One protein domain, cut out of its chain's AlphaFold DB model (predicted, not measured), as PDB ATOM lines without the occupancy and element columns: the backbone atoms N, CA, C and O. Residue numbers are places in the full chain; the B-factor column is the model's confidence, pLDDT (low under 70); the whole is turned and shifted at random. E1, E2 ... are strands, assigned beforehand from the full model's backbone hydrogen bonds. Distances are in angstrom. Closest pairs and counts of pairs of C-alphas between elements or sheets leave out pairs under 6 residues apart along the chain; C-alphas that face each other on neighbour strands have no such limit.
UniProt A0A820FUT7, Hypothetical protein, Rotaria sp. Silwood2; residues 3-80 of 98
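Overview. This is residues 3 to 80 of the 98 residues of the protein "Hypothetical protein" of Rotaria sp. Silwood2 (UniProt A0A820FUT7). Picture a small, flat sandwich whose two layers are an antiparallel hairpin, E1 and E2, and a three-stranded sheet, E3, E4 and E5, with the strands of both layers running along nearly the same line. At one end of the sandwich lie the long loop of residues 15 to 28 and the tail after E5; at the opposite end the link from E2 to E3 crosses from the one sheet to the other. The printed part has 78 residues with five named strands, E1 to E5 in that order along the chain, and no named helix; the class is all strand, though only 33 of the 78 residues are in named elements. The larger sheet has the order E3, E4, E5, and both sheets are antiparallel. The whole is only just compact, close to loose, with a radius of gyration of the C-alphas of 13.8 A, and spans 40 by 28 by 12 A.

Arrangement. Start at E1, residues 7 to 14, which bends by 72 degrees at residue 10. It forms a hairpin with E2, residues 29 to 33, at 150 degrees between their directions; look for N 11 and O 32, 2.9 A apart and within hydrogen-bond range. Further on, E3, residues 43 to 48, E4, residues 52 to 58, and E5, residues 66 to 72, make a meander, each strand the antiparallel neighbour of the one before. Between E3 and E4, a hairpin, N 45 and O 56 are 2.9 A apart, within hydrogen-bond range; between E4 and E5, also a hairpin, N 68 and O 55 are within range at 2.8 A. The two sheets form a sandwich, two sheets face to face, with best planes 23 degrees apart and strands at 9 degrees to each other. The closest C-alphas of E2 and E5 are those of Asn 30 and Leu 69, 5.7 A apart. E1 and E3 are apart.

Along the chain. Find C-alpha 7 at (241.684, 225.823, 243.782), where E1 begins; it measures 16.3 A from first to last C-alpha. E2 covers 14.2 A and E3 15.5 A. E4 runs 19.4 A from C-alpha 52 at (238.962, 253.129, 237.132). E5 runs 17.9 A and ends at C-alpha 72, (237.329, 251.606, 233.473).

Size, cuts and confidence. The two C-alphas farthest apart are those of Ser 39 and Asp 76, 41.2 A. The printed part has no cut. The link from E1 to E2, 14 residues, is long, and that from E3 to E4, 3 residues, is tight. The mean pLDDT of the printed part is 97.0, and no printed residue is under 70.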
ATOM      1  N   GLN A   3     239.168 233.707 246.842       97.31
ATOM      2  CA  GLN A   3     239.959 232.483 246.737       97.31
ATOM      3  C   GLN A   3     239.100 231.326 247.237       97.31
ATOM      4  O   GLN A   3     238.416 231.455 248.256       97.31
ATOM      5  N   VAL A   4     239.159 230.187 246.549       97.50
ATOM      6  CA  VAL A   4     238.427 228.977 246.932       97.50
ATOM      7  C   VAL A   4     239.372 227.842 247.279       97.50
ATOM      8  O   VAL A   4     240.340 227.573 246.577       97.50
ATOM      9  N   GLY A   5     239.073 227.135 248.370       96.75
ATOM     10  CA  GLY A   5     239.977 226.122 248.917       96.75
ATOM     11  C   GLY A   5     240.236 224.919 248.001       96.75
ATOM     12  O   GLY A   5     241.267 224.272 248.152       96.75
ATOM     13  N   TYR A   6     239.340 224.617 247.052       95.81
ATOM     14  CA  TYR A   6     239.564 223.540 246.077       95.81
ATOM     15  C   TYR A   6     240.526 223.945 244.945       95.81
ATOM     16  O   TYR A   6     241.068 223.072 244.272       95.81
ATOM     17  N   ASP A   7     240.755 225.249 244.757       97.25
ATOM     18  CA  ASP A   7     241.684 225.823 243.782       97.25
ATOM     19  C   ASP A   7     242.587 226.870 244.465       97.25
ATOM     20  O   ASP A   7     242.494 228.078 244.229       97.25
ATOM     21  N   PRO A   8     243.445 226.413 245.392       96.50
ATOM     22  CA  PRO A   8     244.020 227.252 246.436       96.50
ATOM     23  C   PRO A   8     245.085 228.231 245.941       96.50
ATOM     24  O   PRO A   8     245.487 229.105 246.693       96.50
ATOM     25  N   LEU A   9     245.582 228.106 244.712       97.94
ATOM     26  CA  LEU A   9     246.612 229.015 244.188       97.94
ATOM     27  C   LEU A   9     246.027 230.090 243.274       97.94
ATOM     28  O   LEU A   9     246.735 231.023 242.894       97.94
ATOM     29  N   ARG A  10     244.745 229.975 242.909       98.25
ATOM     30  CA  ARG A  10     244.082 230.919 242.022       98.25
ATOM     31  C   ARG A  10     243.406 232.016 242.834       98.25
ATOM     32  O   ARG A  10     242.555 231.764 243.683       98.25
ATOM     33  N   ILE A  11     243.793 233.252 242.544       98.25
ATOM     34  CA  ILE A  11     243.228 234.450 243.158       98.25
ATOM     35  C   ILE A  11     242.342 235.152 242.141       98.25
ATOM     36  O   ILE A  11     242.797 235.475 241.043       98.25
ATOM     37  N   HIS A  12     241.103 235.422 242.532       98.31
ATOM     38  CA  HIS A  12     240.103 236.102 241.722       98.31
ATOM     39  C   HIS A  12     239.928 237.562 242.156       98.31
ATOM     40  O   HIS A  12     239.990 237.910 243.345       98.31
ATOM     41  N   SER A  13     239.667 238.414 241.170       98.25
ATOM     42  CA  SER A  13     239.162 239.769 241.358       98.25
ATOM     43  C   SER A  13     237.960 239.971 240.456       98.25
ATOM     44  O   SER A  13     238.060 239.790 239.242       98.25
ATOM     45  N   THR A  14     236.855 240.396 241.053       98.19
ATOM     46  CA  THR A  14     235.583 240.580 240.365       98.19
ATOM     47  C   THR A  14     234.983 241.928 240.736       98.19
ATOM     48  O   THR A  14     235.123 242.387 241.872       98.19
ATOM     49  N   VAL A  15     234.321 242.569 239.778       97.75
ATOM     50  CA  VAL A  15     233.522 243.775 239.991       97.75
ATOM     51  C   VAL A  15     232.067 243.428 239.721       97.75
ATOM     52  O   VAL A  15     231.739 242.911 238.658       97.75
ATOM     53  N   TYR A  16     231.202 243.736 240.681       97.38
ATOM     54  CA  TYR A  16     229.763 243.540 240.562       97.38
ATOM     55  C   TYR A  16     229.044 244.883 240.515       97.38
ATOM     56  O   TYR A  16     229.321 245.784 241.310       97.38
ATOM     57  N   THR A  17     228.101 245.006 239.589       97.38
ATOM     58  CA  THR A  17     227.202 246.153 239.449       97.38
ATOM     59  C   THR A  17     225.792 245.651 239.162       97.38
ATOM     60  O   THR A  17     225.565 244.451 239.044       97.38
ATOM     61  N   GLN A  18     224.817 246.551 239.038       96.88
ATOM     62  CA  GLN A  18     223.470 246.134 238.651       96.88
ATOM     63  C   GLN A  18     223.410 245.598 237.210       96.88
ATOM     64  O   GLN A  18     222.626 244.703 236.921       96.88
ATOM     65  N   ALA A  19     224.200 246.165 236.297       97.06
ATOM     66  CA  ALA A  19     224.274 245.721 234.907       97.06
ATOM     67  C   ALA A  19     225.209 244.514 234.704       97.06
ATOM     68  O   ALA A  19     225.087 243.814 233.697       97.06
ATOM     69  N   TYR A  20     226.148 244.300 235.629       96.44
ATOM     70  CA  TYR A  20     227.203 243.298 235.537       96.44
ATOM     71  C   TYR A  20     227.230 242.420 236.790       96.44
ATOM     72  O   TYR A  20     227.804 242.802 237.813       96.44
ATOM     73  N   ASP A  21     226.617 241.241 236.717       94.62
ATOM     74  CA  ASP A  21     226.436 240.357 237.868       94.62
ATOM     75  C   ASP A  21     226.639 238.868 237.548       94.62
ATOM     76  O   ASP A  21     226.691 238.451 236.391       94.62
ATOM     77  N   HIS A  22     226.766 238.061 238.607       93.00
ATOM     78  CA  HIS A  22     226.979 236.616 238.499       93.00
ATOM     79  C   HIS A  22     225.752 235.860 237.979       93.00
ATOM     80  O   HIS A  22     225.912 234.821 237.347       93.00
ATOM     81  N   MET A  23     224.538 236.373 238.208       93.56
ATOM     82  CA  MET A  23     223.304 235.736 237.738       93.56
ATOM     83  C   MET A  23     223.217 235.778 236.211       93.56
ATOM     84  O   MET A  23     222.704 234.849 235.589       93.56
ATOM     85  N   ASN A  24     223.749 236.845 235.614       94.50
ATOM     86  CA  ASN A  24     223.831 237.047 234.174       94.50
ATOM     87  C   ASN A  24     225.155 236.549 233.567       94.50
ATOM     88  O   ASN A  24     225.271 236.474 232.343       94.50
ATOM     89  N   GLY A  25     226.153 236.210 234.392       95.31
ATOM     90  CA  GLY A  25     227.450 235.692 233.949       95.31
ATOM     91  C   GLY A  25     228.279 236.697 233.144       95.31
ATOM     92  O   GLY A  25     229.091 236.301 232.307       95.31
ATOM     93  N   ASN A  26     228.038 237.994 233.340       96.62
ATOM     94  CA  ASN A  26     228.650 239.079 232.571       96.62
ATOM     95  C   ASN A  26     229.516 240.017 233.431       96.62
ATOM     96  O   ASN A  26     229.932 241.076 232.957       96.62
ATOM     97  N   GLN A  27     229.780 239.649 234.683       96.56
ATOM     98  CA  GLN A  27     230.608 240.414 235.604       96.56
ATOM     99  C   GLN A  27     232.062 240.551 235.106       96.56
ATOM    100  O   GLN A  27     232.667 239.555 234.696       96.56
ATOM    101  N   PRO A  28     232.675 241.751 235.170       96.38
ATOM    102  CA  PRO A  28     234.107 241.910 234.968       96.38
ATOM    103  C   PRO A  28     234.878 241.101 236.009       96.38
ATOM    104  O   PRO A  28     234.875 241.425 237.196       96.38
ATOM    105  N   THR A  29     235.549 240.046 235.564       97.56
ATOM    106  CA  THR A  29     236.323 239.159 236.431       97.56
ATOM    107  C   THR A  29     237.623 238.754 235.755       97.56
ATOM    108  O   THR A  29     237.697 238.635 234.530       97.56
ATOM    109  N   ASN A  30     238.667 238.565 236.553       98.25
ATOM    110  CA  ASN A  30     239.902 237.938 236.108       98.25
ATOM    111  C   ASN A  30     240.572 237.213 237.279       98.25
ATOM    112  O   ASN A  30     240.239 237.439 238.446       98.25
ATOM    113  N   SER A  31     241.534 236.348 236.969       98.25
ATOM    114  CA  SER A  31     242.293 235.623 237.982       98.25
ATOM    115  C   SER A  31     243.747 235.432 237.586       98.25
ATOM    116  O   SER A  31     244.091 235.451 236.404       98.25
ATOM    117  N   ILE A  32     244.596 235.220 238.589       98.31
ATOM    118  CA  ILE A  32     245.986 234.811 238.388       98.31
ATOM    119  C   ILE A  32     246.346 233.666 239.334       98.31
ATOM    120  O   ILE A  32     245.682 233.464 240.352       98.31
ATOM    121  N   ILE A  33     247.414 232.940 239.005       98.25
ATOM    122  CA  ILE A  33     248.020 231.953 239.903       98.25
ATOM    123  C   ILE A  33     249.104 232.651 240.726       98.25
ATOM    124  O   ILE A  33     249.944 233.360 240.173       98.25
ATOM    125  N   VAL A  34     249.074 232.443 242.040       97.56
ATOM    126  CA  VAL A  34     250.102 232.882 242.985       97.56
ATOM    127  C   VAL A  34     250.566 231.649 243.753       97.56
ATOM    128  O   VAL A  34     249.863 231.159 244.637       97.56
ATOM    129  N   ASP A  35     251.740 231.132 243.391       97.00
ATOM    130  CA  ASP A  35     252.219 229.805 243.811       97.00
ATOM    131  C   ASP A  35     252.339 229.626 245.332       97.00
ATOM    132  O   ASP A  35     252.219 228.516 245.846       97.00
ATOM    133  N   ASP A  36     252.555 230.713 246.067       96.25
ATOM    134  CA  ASP A  36     252.714 230.725 247.519       96.25
ATOM    135  C   ASP A  36     251.582 231.477 248.243       96.25
ATOM    136  O   ASP A  36     251.738 231.870 249.400       96.25
ATOM    137  N   ALA A  37     250.413 231.632 247.601       96.12
ATOM    138  CA  ALA A  37     249.237 232.308 248.166       96.12
ATOM    139  C   ALA A  37     248.790 231.766 249.534       96.12
ATOM    140  O   ALA A  37     248.189 232.493 250.320       96.12
ATOM    141  N   THR A  38     249.045 230.485 249.810       96.62
ATOM    142  CA  THR A  38     248.629 229.814 251.052       96.62
ATOM    143  C   THR A  38     249.768 229.591 252.040       96.62
ATOM    144  O   THR A  38     249.535 229.045 253.118       96.62
ATOM    145  N   SER A  39     251.005 229.933 251.676       97.25
ATOM    146  CA  SER A  39     252.201 229.657 252.482       97.25
ATOM    147  C   SER A  39     252.977 230.914 252.870       97.25
ATOM    148  O   SER A  39     253.836 230.836 253.749       97.25
ATOM    149  N   SER A  40     252.664 232.072 252.283       96.69
ATOM    150  CA  SER A  40     253.248 233.361 252.649       96.69
ATOM    151  C   SER A  40     252.211 234.487 252.627       96.69
ATOM    152  O   SER A  40     251.163 234.392 251.988       96.69
ATOM    153  N   PHE A  41     252.494 235.571 253.354       97.69
ATOM    154  CA  PHE A  41     251.660 236.767 253.291       97.69
ATOM    155  C   PHE A  41     251.794 237.446 251.930       97.69
ATOM    156  O   PHE A  41     252.894 237.586 251.391       97.69
ATOM    157  N   LYS A  42     250.658 237.918 251.416       97.81
ATOM    158  CA  LYS A  42     250.554 238.712 250.192       97.81
ATOM    159  C   LYS A  42     249.860 240.028 250.471       97.81
ATOM    160  O   LYS A  42     248.996 240.114 251.344       97.81
ATOM    161  N   ILE A  43     250.222 241.043 249.695       98.31
ATOM    162  CA  ILE A  43     249.523 242.322 249.692       98.31
ATOM    163  C   ILE A  43     248.519 242.301 248.546       98.31
ATOM    164  O   ILE A  43     248.901 242.229 247.379       98.31
ATOM    165  N   TYR A  44     247.235 242.353 248.892       98.12
ATOM    166  CA  TYR A  44     246.140 242.488 247.938       98.12
ATOM    167  C   TYR A  44     245.721 243.949 247.874       98.12
ATOM    168  O   TYR A  44     245.235 244.505 248.860       98.12
ATOM    169  N   THR A  45     245.905 244.560 246.712       98.50
ATOM    170  CA  THR A  45     245.720 245.999 246.544       98.50
ATOM    171  C   THR A  45     244.499 246.279 245.685       98.50
ATOM    172  O   THR A  45     244.325 245.670 244.630       98.50
ATOM    173  N   LEU A  46     243.672 247.222 246.134       98.25
ATOM    174  CA  LEU A  46     242.622 247.864 245.351       98.25
ATOM    175  C   LEU A  46     243.046 249.318 245.126       98.25
ATOM    176  O   LEU A  46     243.070 250.096 246.078       98.25
ATOM    177  N   ASP A  47     243.382 249.667 243.887       98.25
ATOM    178  CA  ASP A  47     243.561 251.056 243.467       98.25
ATOM    179  C   ASP A  47     242.277 251.508 242.775       98.25
ATOM    180  O   ASP A  47     241.939 251.057 241.680       98.25
ATOM    181  N   TRP A  48     241.515 252.345 243.464       98.25
ATOM    182  CA  TRP A  48     240.214 252.808 243.012       98.25
ATOM    183  C   TRP A  48     240.184 254.330 243.034       98.25
ATOM    184  O   TRP A  48     240.400 254.971 244.064       98.25
ATOM    185  N   ASN A  49     239.898 254.901 241.868       97.50
ATOM    186  CA  ASN A  49     239.720 256.329 241.670       97.50
ATOM    187  C   ASN A  49     238.497 256.597 240.778       97.50
ATOM    188  O   ASN A  49     237.744 255.690 240.424       97.50
ATOM    189  N   VAL A  50     238.285 257.867 240.430       96.31
ATOM    190  CA  VAL A  50     237.122 258.302 239.648       96.31
ATOM    191  C   VAL A  50     237.060 257.683 238.251       96.31
ATOM    192  O   VAL A  50     235.965 257.560 237.717       96.31
ATOM    193  N   ASP A  51     238.186 257.270 237.673       97.56
ATOM    194  CA  ASP A  51     238.253 256.818 236.282       97.56
ATOM    195  C   ASP A  51     238.313 255.294 236.149       97.56
ATOM    196  O   ASP A  51     237.988 254.761 235.085       97.56
ATOM    197  N   LYS A  52     238.760 254.581 237.190       98.06
ATOM    198  CA  LYS A  52     238.962 253.129 237.132       98.06
ATOM    199  C   LYS A  52     239.097 252.459 238.499       98.06
ATOM    200  O   LYS A  52     239.414 253.085 239.511       98.06
ATOM    201  N   ILE A  53     238.899 251.145 238.468       98.56
ATOM    202  CA  ILE A  53     239.236 250.188 239.517       98.56
ATOM    203  C   ILE A  53     240.323 249.266 238.971       98.56
ATOM    204  O   ILE A  53     240.142 248.619 237.938       98.56
ATOM    205  N   GLU A  54     241.439 249.179 239.679       98.62
ATOM    206  CA  GLU A  54     242.505 248.223 239.419       98.62
ATOM    207  C   GLU A  54     242.758 247.374 240.660       98.62
ATOM    208  O   GLU A  54     242.707 247.853 241.793       98.62
ATOM    209  N   THR A  55     243.040 246.092 240.451       98.69
ATOM    210  CA  THR A  55     243.397 245.187 241.547       98.69
ATOM    211  C   THR A  55     244.716 244.501 241.283       98.69
ATOM    212  O   THR A  55     245.044 244.179 240.138       98.69
ATOM    213  N   PHE A  56     245.462 244.261 242.356       98.62
ATOM    214  CA  PHE A  56     246.791 243.678 242.300       98.62
ATOM    215  C   PHE A  56     246.991 242.667 243.420       98.62
ATOM    216  O   PHE A  56     246.346 242.737 244.469       98.62
ATOM    217  N   VAL A  57     247.943 241.767 243.208       98.38
ATOM    218  CA  VAL A  57     248.553 240.970 244.267       98.38
ATOM    219  C   VAL A  57     250.070 241.065 244.166       98.38
ATOM    220  O   VAL A  57     250.666 240.917 243.095       98.38
ATOM    221  N   GLY A  58     250.698 241.338 245.298       97.50
ATOM    222  CA  GLY A  58     252.135 241.501 245.417       97.50
ATOM    223  C   GLY A  58     252.638 241.077 246.788       97.50
ATOM    224  O   GLY A  58     251.987 240.319 247.510       97.50
ATOM    225  N   ASP A  59     253.803 241.594 247.145       96.75
ATOM    226  CA  ASP A  59     254.444 241.409 248.445       96.75
ATOM    227  C   ASP A  59     254.904 242.759 249.012       96.75
ATOM    228  O   ASP A  59     254.674 243.809 248.409       96.75
ATOM    229  N   GLU A  60     255.547 242.741 250.179       94.94
ATOM    230  CA  GLU A  60     256.034 243.953 250.850       94.94
ATOM    231  C   GLU A  60     257.003 244.787 250.000       94.94
ATOM    232  O   GLU A  60     257.064 246.005 250.161       94.94
ATOM    233  N   THR A  61     257.746 244.160 249.082       96.25
ATOM    234  CA  THR A  61     258.702 244.855 248.209       96.25
ATOM    235  C   THR A  61     258.042 245.441 246.965       96.25
ATOM    236  O   THR A  61     258.507 246.456 246.445       96.25
ATOM    237  N   SER A  62     256.951 244.828 246.495       96.12
ATOM    238  CA  SER A  62     256.210 245.277 245.317       96.12
ATOM    239  C   SER A  62     254.700 245.020 245.455       96.12
ATOM    240  O   SER A  62     254.167 244.069 244.874       96.12
ATOM    241  N   PRO A  63     253.963 245.890 246.175       95.25
ATOM    242  CA  PRO A  63     252.521 245.732 246.423       95.25
ATOM    243  C   PRO A  63     251.628 245.772 245.168       95.25
ATOM    244  O   PRO A  63     250.463 245.373 245.213       95.25
ATOM    245  N   PHE A  64     252.164 246.275 244.053       96.75
ATOM    246  CA  PHE A  64     251.471 246.464 242.772       96.75
ATOM    247  C   PHE A  64     252.042 245.570 241.653       96.75
ATOM    248  O   PHE A  64     251.823 245.847 240.475       96.75
ATOM    249  N   ALA A  65     252.792 244.513 241.996       94.75
ATOM    250  CA  ALA A  65     253.510 243.677 241.029       94.75
ATOM    251  C   ALA A  65     252.593 243.016 239.989       94.75
ATOM    252  O   ALA A  65     252.791 243.188 238.785       94.75
ATOM    253  N   ASN A  66     251.593 242.254 240.446       96.56
ATOM    254  CA  ASN A  66     250.751 241.458 239.558       96.56
ATOM    255  C   ASN A  66     249.353 242.055 239.488       96.56
ATOM    256  O   ASN A  66     248.533 241.851 240.384       96.56
ATOM    257  N   ARG A  67     249.076 242.786 238.409       97.88
ATOM    258  CA  ARG A  67     247.741 243.318 238.132       97.88
ATOM    259  C   ARG A  67     246.795 242.198 237.702       97.88
ATOM    260  O   ARG A  67     247.092 241.478 236.755       97.88
ATOM    261  N   ILE A  68     245.650 242.092 238.369       98.19
ATOM    262  CA  ILE A  68     244.632 241.067 238.112       98.19
ATOM    263  C   ILE A  68     243.543 241.632 237.193       98.19
ATOM    264  O   ILE A  68     243.317 241.113 236.104       98.19
ATOM    265  N   LEU A  69     242.889 242.720 237.604       98.19
ATOM    266  CA  LEU A  69     241.748 243.312 236.897       98.19
ATOM    267  C   LEU A  69     241.951 244.815 236.701       98.19
ATOM    268  O   LEU A  69     242.463 245.483 237.598       98.19
ATOM    269  N   VAL A  70     241.501 245.323 235.551       98.19
ATOM    270  CA  VAL A  70     241.295 246.750 235.270       98.19
ATOM    271  C   VAL A  70     239.862 246.926 234.788       98.19
ATOM    272  O   VAL A  70     239.468 246.310 233.799       98.19
ATOM    273  N   TRP A  71     239.100 247.778 235.461       97.69
ATOM    274  CA  TRP A  71     237.754 248.155 235.060       97.69
ATOM    275  C   TRP A  71     237.657 249.673 234.951       97.69
ATOM    276  O   TRP A  71     237.809 250.379 235.945       97.69
ATOM    277  N   ASN A  72     237.441 250.173 233.735       97.88
ATOM    278  CA  ASN A  72     237.329 251.606 233.473       97.88
ATOM    279  C   ASN A  72     235.901 252.090 233.724       97.88
ATOM    280  O   ASN A  72     234.939 251.343 233.505       97.88
ATOM    281  N   LYS A  73     235.777 253.360 234.118       96.25
ATOM    282  CA  LYS A  73     234.501 254.035 234.332       96.25
ATOM    283  C   LYS A  73     233.572 253.878 233.133       96.25
ATOM    284  O   LYS A  73     233.989 253.995 231.985       96.25
ATOM    285  N   GLN A  74     232.310 253.618 233.453       95.94
ATOM    286  CA  GLN A  74     231.192 253.603 232.519       95.94
ATOM    287  C   GLN A  74     230.288 254.807 232.806       95.94
ATOM    288  O   GLN A  74     230.335 255.377 233.901       95.94
ATOM    289  N   ASP A  75     229.478 255.197 231.827       91.75
ATOM    290  CA  ASP A  75     228.695 256.435 231.903       91.75
ATOM    291  C   ASP A  75     227.426 256.306 232.761       91.75
ATOM    292  O   ASP A  75     226.952 257.305 233.304       91.75
ATOM    293  N   ASP A  76     226.881 255.094 232.908       95.38
ATOM    294  CA  ASP A  76     225.645 254.849 233.654       95.38
ATOM    295  C   ASP A  76     225.888 254.253 235.047       95.38
ATOM    296  O   ASP A  76     226.762 253.410 235.254       95.38
ATOM    297  N   TRP A  77     225.055 254.639 236.015       95.69
ATOM    298  CA  TRP A  77     225.168 254.191 237.406       95.69
ATOM    299  C   TRP A  77     224.945 252.682 237.571       95.69
ATOM    300  O   TRP A  77     225.534 252.080 238.472       95.69
ATOM    301  N   ALA A  78     224.131 252.049 236.713       96.94
ATOM    302  CA  ALA A  78     223.939 250.602 236.757       96.94
ATOM    303  C   ALA A  78     225.234 249.867 236.365       96.94
ATOM    304  O   ALA A  78     225.448 248.721 236.768       96.94
ATOM    305  N   GLN A  79     226.121 250.535 235.624       96.44
ATOM    306  CA  GLN A  79     227.430 250.049 235.193       96.44
ATOM    307  C   GLN A  79     228.591 250.574 236.059       96.44
ATOM    308  O   GLN A  79     229.651 249.949 236.100       96.44
ATOM    309  N   TRP A  80     228.415 251.709 236.743       97.56
ATOM    310  CA  TRP A  80     229.426 252.338 237.596       97.56
ATOM    311  C   TRP A  80     228.812 252.997 238.849       97.56
ATOM    312  O   TRP A  80     228.641 254.214 238.901       97.56
TER     313      TRP A  80